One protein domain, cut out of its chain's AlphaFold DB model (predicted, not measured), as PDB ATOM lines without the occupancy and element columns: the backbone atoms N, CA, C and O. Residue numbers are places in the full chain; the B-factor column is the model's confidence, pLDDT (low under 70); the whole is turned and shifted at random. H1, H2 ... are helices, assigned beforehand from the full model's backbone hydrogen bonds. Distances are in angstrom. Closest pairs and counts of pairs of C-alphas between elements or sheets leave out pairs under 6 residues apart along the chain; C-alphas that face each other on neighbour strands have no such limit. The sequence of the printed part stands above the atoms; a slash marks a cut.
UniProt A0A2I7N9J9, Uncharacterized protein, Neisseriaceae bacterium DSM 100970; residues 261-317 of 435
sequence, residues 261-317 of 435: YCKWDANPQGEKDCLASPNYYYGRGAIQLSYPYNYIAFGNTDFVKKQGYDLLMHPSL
ATOM      1  N   TYR A 261       4.890 -49.377 -14.640       91.19
ATOM      2  CA  TYR A 261       4.758 -50.202 -15.849       91.19
ATOM      3  C   TYR A 261       5.494 -49.584 -17.048       91.19
ATOM      4  O   TYR A 261       5.017 -49.627 -18.170       91.19
ATOM      5  N   CYS A 262       6.674 -49.001 -16.817       92.25
ATOM      6  CA  CYS A 262       7.411 -48.247 -17.838       92.25
ATOM      7  C   CYS A 262       8.345 -49.069 -18.724       92.25
ATOM      8  O   CYS A 262       8.927 -48.495 -19.639       92.25
ATOM      9  N   LYS A 263       8.499 -50.375 -18.464       91.12
ATOM     10  CA  LYS A 263       9.437 -51.219 -19.211       91.12
ATOM     11  C   LYS A 263       9.151 -51.136 -20.714       91.12
ATOM     12  O   LYS A 263       8.042 -51.461 -21.148       91.12
ATOM     13  N   TRP A 264      10.153 -50.734 -21.489       90.12
ATOM     14  CA  TRP A 264      10.064 -50.545 -22.930       90.12
ATOM     15  C   TRP A 264      11.435 -50.763 -23.585       90.12
ATOM     16  O   TRP A 264      12.065 -49.832 -24.079       90.12
ATOM     17  N   ASP A 265      11.855 -52.029 -23.660       87.56
ATOM     18  CA  ASP A 265      13.180 -52.436 -24.163       87.56
ATOM     19  C   ASP A 265      13.505 -51.857 -25.558       87.56
ATOM     20  O   ASP A 265      14.632 -51.453 -25.832       87.56
ATOM     21  N   ALA A 266      12.500 -51.755 -26.436       88.19
ATOM     22  CA  ALA A 266      12.647 -51.202 -27.784       88.19
ATOM     23  C   ALA A 266      12.774 -49.662 -27.842       88.19
ATOM     24  O   ALA A 266      13.074 -49.120 -28.905       88.19
ATOM     25  N   ASN A 267      12.526 -48.943 -26.742       91.25
ATOM     26  CA  ASN A 267      12.637 -47.484 -26.662       91.25
ATOM     27  C   ASN A 267      13.131 -47.033 -25.270       91.25
ATOM     28  O   ASN A 267      12.338 -46.555 -24.450       91.25
ATOM     29  N   PRO A 268      14.449 -47.117 -25.009       94.06
ATOM     30  CA  PRO A 268      15.024 -46.754 -23.714       94.06
ATOM     31  C   PRO A 268      14.757 -45.302 -23.289       94.06
ATOM     32  O   PRO A 268      14.611 -45.021 -22.099       94.06
ATOM     33  N   GLN A 269      14.672 -44.367 -24.245       94.12
ATOM     34  CA  GLN A 269      14.339 -42.974 -23.937       94.12
ATOM     35  C   GLN A 269      12.875 -42.846 -23.497       94.12
ATOM     36  O   GLN A 269      12.608 -42.218 -22.479       94.12
ATOM     37  N   GLY A 270      11.944 -43.506 -24.194       91.12
ATOM     38  CA  GLY A 270      10.536 -43.552 -23.791       91.12
ATOM     39  C   GLY A 270      10.324 -44.204 -22.421       91.12
ATOM     40  O   GLY A 270       9.505 -43.727 -21.637       91.12
ATOM     41  N   GLU A 271      11.092 -45.246 -22.088       93.25
ATOM     42  CA  GLU A 271      11.110 -45.821 -20.735       93.25
ATOM     43  C   GLU A 271      11.577 -44.796 -19.692       93.25
ATOM     44  O   GLU A 271      10.915 -44.605 -18.668       93.25
ATOM     45  N   LYS A 272      12.679 -44.086 -19.964       93.56
ATOM     46  CA  LYS A 272      13.199 -43.033 -19.083       93.56
ATOM     47  C   LYS A 272      12.184 -41.903 -18.879       93.56
ATOM     48  O   LYS A 272      11.973 -41.479 -17.742       93.56
ATOM     49  N   ASP A 273      11.528 -41.457 -19.947       91.94
ATOM     50  CA  ASP A 273      10.505 -40.406 -19.901       91.94
ATOM     51  C   ASP A 273       9.279 -40.864 -19.099       91.94
ATOM     52  O   ASP A 273       8.773 -40.135 -18.244       91.94
ATOM     53  N   CYS A 274       8.847 -42.113 -19.294       91.88
ATOM     54  CA  CYS A 274       7.782 -42.727 -18.508       91.88
ATOM     55  C   CYS A 274       8.127 -42.755 -17.011       91.88
ATOM     56  O   CYS A 274       7.314 -42.333 -16.182       91.88
ATOM     57  N   LEU A 275       9.341 -43.190 -16.653       91.62
ATOM     58  CA  LEU A 275       9.804 -43.248 -15.263       91.62
ATOM     59  C   LEU A 275       9.864 -41.857 -14.614       91.62
ATOM     60  O   LEU A 275       9.547 -41.731 -13.425       91.62
ATOM     61  N   ALA A 276      10.215 -40.829 -15.391       91.25
ATOM     62  CA  ALA A 276      10.242 -39.433 -14.961       91.25
ATOM     63  C   ALA A 276       8.842 -38.796 -14.838       91.25
ATOM     64  O   ALA A 276       8.658 -37.883 -14.034       91.25
ATOM     65  N   SER A 277       7.845 -39.279 -15.587       88.81
ATOM     66  CA  SER A 277       6.463 -38.773 -15.540       88.81
ATOM     67  C   SER A 277       5.732 -39.157 -14.240       88.81
ATOM     68  O   SER A 277       6.067 -40.178 -13.641       88.81
ATOM     69  N   PRO A 278       4.697 -38.428 -13.783       86.38
ATOM     70  CA  PRO A 278       3.877 -38.846 -12.637       86.38
ATOM     71  C   PRO A 278       2.895 -39.989 -12.966       86.38
ATOM     72  O   PRO A 278       2.167 -40.439 -12.085       86.38
ATOM     73  N   ASN A 279       2.861 -40.448 -14.219       88.19
ATOM     74  CA  ASN A 279       1.825 -41.329 -14.739       88.19
ATOM     75  C   ASN A 279       2.139 -42.812 -14.510       88.19
ATOM     76  O   ASN A 279       3.296 -43.238 -14.497       88.19
ATOM     77  N   TYR A 280       1.076 -43.604 -14.385       90.00
ATOM     78  CA  TYR A 280       1.139 -45.056 -14.263       90.00
ATOM     79  C   TYR A 280       0.406 -45.723 -15.429       90.00
ATOM     80  O   TYR A 280      -0.741 -45.380 -15.736       90.00
ATOM     81  N   TYR A 281       1.046 -46.729 -16.026       92.88
ATOM     82  CA  TYR A 281       0.553 -47.453 -17.203       92.88
ATOM     83  C   TYR A 281       0.194 -48.911 -16.878       92.88
ATOM     84  O   TYR A 281       0.435 -49.804 -17.688       92.88
ATOM     85  N   TYR A 282      -0.334 -49.169 -15.679       92.19
ATOM     86  CA  TYR A 282      -0.899 -50.475 -15.319       92.19
ATOM     87  C   TYR A 282      -2.194 -50.767 -16.088       92.19
ATOM     88  O   TYR A 282      -2.698 -49.909 -16.819       92.19
ATOM     89  N   GLY A 283      -2.733 -51.974 -15.905       93.31
ATOM     90  CA  GLY A 283      -3.904 -52.453 -16.631       93.31
ATOM     91  C   GLY A 283      -5.131 -51.561 -16.457       93.31
ATOM     92  O   GLY A 283      -5.559 -51.306 -15.333       93.31
ATOM     93  N   ARG A 284      -5.712 -51.097 -17.570       95.50
ATOM     94  CA  ARG A 284      -7.032 -50.440 -17.620       95.50
ATOM     95  C   ARG A 284      -7.845 -50.916 -18.819       95.50
ATOM     96  O   ARG A 284      -7.289 -51.347 -19.823       95.50
ATOM     97  N   GLY A 285      -9.164 -50.810 -18.759       96.00
ATOM     98  CA  GLY A 285     -10.023 -51.235 -19.860       96.00
ATOM     99  C   GLY A 285     -10.380 -52.712 -19.849       96.00
ATOM    100  O   GLY A 285      -9.916 -53.494 -19.013       96.00
ATOM    101  N   ALA A 286     -11.191 -53.087 -20.840       97.19
ATOM    102  CA  ALA A 286     -11.718 -54.440 -20.989       97.19
ATOM    103  C   ALA A 286     -10.622 -55.486 -21.270       97.19
ATOM    104  O   ALA A 286     -10.842 -56.667 -21.030       97.19
ATOM    105  N   ILE A 287      -9.441 -55.063 -21.740       96.56
ATOM    106  CA  ILE A 287      -8.277 -55.935 -21.977       96.56
ATOM    107  C   ILE A 287      -7.120 -55.682 -20.999       96.56
ATOM    108  O   ILE A 287      -6.029 -56.197 -21.206       96.56
ATOM    109  N   GLN A 288      -7.329 -54.853 -19.966       95.38
ATOM    110  CA  GLN A 288      -6.270 -54.432 -19.036       95.38
ATOM    111  C   GLN A 288      -5.018 -53.909 -19.773       95.38
ATOM    112  O   GLN A 288      -3.885 -54.321 -19.516       95.38
ATOM    113  N   LEU A 289      -5.239 -52.959 -20.692       96.38
ATOM    114  CA  LEU A 289      -4.213 -52.264 -21.465       96.38
ATOM    115  C   LEU A 289      -3.099 -51.782 -20.533       96.38
ATOM    116  O   LEU A 289      -3.353 -51.011 -19.610       96.38
ATOM    117  N   SER A 290      -1.882 -52.253 -20.782       94.12
ATOM    118  CA  SER A 290      -0.725 -52.047 -19.909       94.12
ATOM    119  C   SER A 290       0.489 -51.608 -20.716       94.12
ATOM    120  O   SER A 290       0.609 -51.980 -21.880       94.12
ATOM    121  N   TYR A 291       1.417 -50.907 -20.066       93.75
ATOM    122  CA  TYR A 291       2.669 -50.359 -20.599       93.75
ATOM    123  C   TYR A 291       2.520 -49.144 -21.532       93.75
ATOM    124  O   TYR A 291       1.602 -49.091 -22.354       93.75
ATOM    125  N   PRO A 292       3.449 -48.168 -21.467       92.88
ATOM    126  CA  PRO A 292       3.333 -46.896 -22.178       92.88
ATOM    127  C   PRO A 292       3.221 -47.067 -23.692       92.88
ATOM    128  O   PRO A 292       2.440 -46.359 -24.318       92.88
ATOM    129  N   TYR A 293       3.926 -48.032 -24.289       92.75
ATOM    130  CA  TYR A 293       3.864 -48.264 -25.734       92.75
ATOM    131  C   TYR A 293       2.449 -48.606 -26.221       92.75
ATOM    132  O   TYR A 293       2.036 -48.123 -27.273       92.75
ATOM    133  N   ASN A 294       1.674 -49.364 -25.441       96.12
ATOM    134  CA  ASN A 294       0.289 -49.686 -25.774       96.12
ATOM    135  C   ASN A 294      -0.629 -48.471 -25.604       96.12
ATOM    136  O   ASN A 294      -1.443 -48.194 -26.481       96.12
ATOM    137  N   TYR A 295      -0.475 -47.716 -24.512       96.38
ATOM    138  CA  TYR A 295      -1.240 -46.483 -24.294       96.38
ATOM    139  C   TYR A 295      -0.976 -45.442 -25.385       96.38
ATOM    140  O   TYR A 295      -1.914 -44.824 -25.880       96.38
ATOM    141  N   ILE A 296       0.280 -45.287 -25.809       93.56
ATOM    142  CA  ILE A 296       0.678 -44.391 -26.900       93.56
ATOM    143  C   ILE A 296       0.103 -44.875 -28.228       93.56
ATOM    144  O   ILE A 296      -0.458 -44.078 -28.978       93.56
ATOM    145  N   ALA A 297       0.237 -46.164 -28.543       96.00
ATOM    146  CA  ALA A 297      -0.244 -46.701 -29.808       96.00
ATOM    147  C   ALA A 297      -1.775 -46.604 -29.916       96.00
ATOM    148  O   ALA A 297      -2.281 -46.109 -30.923       96.00
ATOM    149  N   PHE A 298      -2.508 -46.970 -28.860       97.75
ATOM    150  CA  PHE A 298      -3.959 -46.806 -28.801       97.75
ATOM    151  C   PHE A 298      -4.372 -45.326 -28.808       97.75
ATOM    152  O   PHE A 298      -5.240 -44.926 -29.587       97.75
ATOM    153  N   GLY A 299      -3.716 -44.493 -27.997       96.56
ATOM    154  CA  GLY A 299      -3.982 -43.057 -27.908       96.56
ATOM    155  C   GLY A 299      -3.743 -42.307 -29.216       96.56
ATOM    156  O   GLY A 299      -4.388 -41.298 -29.484       96.56
ATOM    157  N   ASN A 300      -2.867 -42.831 -30.076       95.69
ATOM    158  CA  ASN A 300      -2.590 -42.256 -31.384       95.69
ATOM    159  C   ASN A 300      -3.608 -42.602 -32.471       95.69
ATOM    160  O   ASN A 300      -3.509 -42.030 -33.560       95.69
ATOM    161  N   THR A 301      -4.565 -43.489 -32.194       96.44
ATOM    162  CA  THR A 301      -5.621 -43.848 -33.144       96.44
ATOM    163  C   THR A 301      -6.595 -42.693 -33.377       96.44
ATOM    164  O   THR A 301      -6.871 -41.890 -32.483       96.44
ATOM    165  N   ASP A 302      -7.188 -42.653 -34.570       94.38
ATOM    166  CA  ASP A 302      -8.261 -41.713 -34.913       94.38
ATOM    167  C   ASP A 302      -9.439 -41.782 -33.937       94.38
ATOM    168  O   ASP A 302     -10.048 -40.755 -33.637       94.38
ATOM    169  N   PHE A 303      -9.750 -42.984 -33.440       95.31
ATOM    170  CA  PHE A 303     -10.805 -43.204 -32.458       95.31
ATOM    171  C   PHE A 303     -10.596 -42.345 -31.209       95.31
ATOM    172  O   PHE A 303     -11.528 -41.683 -30.757       95.31
ATOM    173  N   VAL A 304      -9.373 -42.317 -30.674       96.56
ATOM    174  CA  VAL A 304      -9.047 -41.575 -29.452       96.56
ATOM    175  C   VAL A 304      -8.822 -40.091 -29.752       96.56
ATOM    176  O   VAL A 304      -9.418 -39.232 -29.099       96.56
ATOM    177  N   LYS A 305      -8.035 -39.768 -30.786       93.94
ATOM    178  CA  LYS A 305      -7.694 -38.378 -31.135       93.94
ATOM    179  C   LYS A 305      -8.907 -37.523 -31.486       93.94
ATOM    180  O   LYS A 305      -8.968 -36.369 -31.071       93.94
ATOM    181  N   LYS A 306      -9.899 -38.070 -32.200       93.06
ATOM    182  CA  LYS A 306     -11.132 -37.333 -32.545       93.06
ATOM    183  C   LYS A 306     -11.979 -36.970 -31.324       93.06
ATOM    184  O   LYS A 306     -12.795 -36.060 -31.412       93.06
ATOM    185  N   GLN A 307     -11.779 -37.651 -30.197       91.06
ATOM    186  CA  GLN A 307     -12.427 -37.331 -28.924       91.06
ATOM    187  C   GLN A 307     -11.638 -36.292 -28.106       91.06
ATOM    188  O   GLN A 307     -12.115 -35.850 -27.066       91.06
ATOM    189  N   GLY A 308     -10.453 -35.877 -28.573       91.81
ATOM    190  CA  GLY A 308      -9.601 -34.902 -27.888       91.81
ATOM    191  C   GLY A 308      -8.860 -35.463 -26.674       91.81
ATOM    192  O   GLY A 308      -8.417 -34.694 -25.826       91.81
ATOM    193  N   TYR A 309      -8.739 -36.788 -26.564       94.00
ATOM    194  CA  TYR A 309      -8.045 -37.431 -25.452       94.00
ATOM    195  C   TYR A 309      -6.552 -37.617 -25.733       94.00
ATOM    196  O   TYR A 309      -6.160 -38.022 -26.826       94.00
ATOM    197  N   ASP A 310      -5.735 -37.387 -24.706       91.44
ATOM    198  CA  ASP A 310      -4.305 -37.690 -24.688       91.44
ATOM    199  C   ASP A 310      -4.032 -38.762 -23.625       91.44
ATOM    200  O   ASP A 310      -4.002 -38.482 -22.426       91.44
ATOM    201  N   LEU A 311      -3.852 -40.009 -24.064       92.62
ATOM    202  CA  LEU A 311      -3.632 -41.145 -23.163       92.62
ATOM    203  C   LEU A 311      -2.181 -41.286 -22.694       92.62
ATOM    204  O   LEU A 311      -1.924 -42.065 -21.778       92.62
ATOM    205  N   LEU A 312      -1.240 -40.551 -23.294       84.94
ATOM    206  CA  LEU A 312       0.129 -40.477 -22.793       84.94
ATOM    207  C   LEU A 312       0.159 -39.601 -21.537       84.94
ATOM    208  O   LEU A 312       0.708 -39.987 -20.504       84.94
ATOM    209  N   MET A 313      -0.484 -38.438 -21.608       88.25
ATOM    210  CA  MET A 313      -0.549 -37.513 -20.479       88.25
ATOM    211  C   MET A 313      -1.609 -37.906 -19.449       88.25
ATOM    212  O   MET A 313      -1.428 -37.630 -18.262       88.25
ATOM    213  N   HIS A 314      -2.678 -38.590 -19.869       92.50
ATOM    214  CA  HIS A 314      -3.808 -38.953 -19.013       92.50
ATOM    215  C   HIS A 314      -4.248 -40.418 -19.204       92.50
ATOM    216  O   HIS A 314      -5.369 -40.680 -19.650       92.50
ATOM    217  N   PRO A 315      -3.410 -41.409 -18.838       93.62
ATOM    218  CA  PRO A 315      -3.737 -42.826 -19.029       93.62
ATOM    219  C   PRO A 315      -4.973 -43.284 -18.232       93.62
ATOM    220  O   PRO A 315      -5.651 -44.229 -18.634       93.62
ATOM    221  N   SER A 316      -5.326 -42.593 -17.142       92.19
ATOM    222  CA  SER A 316      -6.539 -42.869 -16.359       92.19
ATOM    223  C   SER A 316      -7.838 -42.709 -17.158       92.19
ATOM    224  O   SER A 316      -8.828 -43.355 -16.817       92.19
ATOM    225  N   LEU A 317      -7.837 -41.935 -18.253       94.69
ATOM    226  CA  LEU A 317      -9.014 -41.740 -19.106       94.69
ATOM    227  C   LEU A 317      -9.585 -43.057 -19.640       94.69
ATOM    228  O   LEU A 317     -10.793 -43.149 -19.831       94.69
TER     229      LEU A 317
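What this domain is: This is residues 261 to 317 of the 435 residues of an uncharacterized protein of Neisseriaceae bacterium DSM 100970 (UniProt A0A2I7N9J9). There is little regular structure here: three short helices are strung along a mostly looped chain, H1 at one end of the long axis, H2 in the middle and H3 at the other end. A long loop, residues 277 to 291, leads from H1 to H2, and residues 306 to 317 fold back from H3 toward the middle. The 57 printed residues include 21 in named helices, in the order H1, H2, H3, with no named strand; the class is all helix. The whole is compact, with a radius of gyration of the C-alphas of 10.9 A and spans of 29 by 21 by 20 A.

How they stand to each other: H1, residues 268 to 276, and H2, residues 292 to 299, are close but not clearly touching; their closest C-alphas, of Cys 274 and Pro 292, are 7.1 A apart. Their lines are about perpendicular, at 89 degrees. H2 and H3, residues 302 to 305, are close but not clearly touching, the closest C-alphas being those of Gly 299 and Lys 305, 6.8 A apart. H1 and H3 are apart. Every O i to N i+4 pair is within hydrogen-bond range in H1 and H2; H3 is too short for such a pair.

Where its parts are: H1 begins at C-alpha 268 (15.024, -46.754, -23.714) and is 12.4 A long. H2 is 10.1 A long. H3, 5.1 A long, ends at C-alpha 305 (-7.694, -38.378, -31.135).

The domain as a whole: The printed part has no cut. The link from H1 to H2 is long, that from H2 to H3 tight. Residues 301 to 307, of which 302 to 305 belong to H3, stand free. The two C-alphas farthest apart, of Asp 265 and Gln 307, are 30.1 A apart. No printed residue is under 70 in pLDDT.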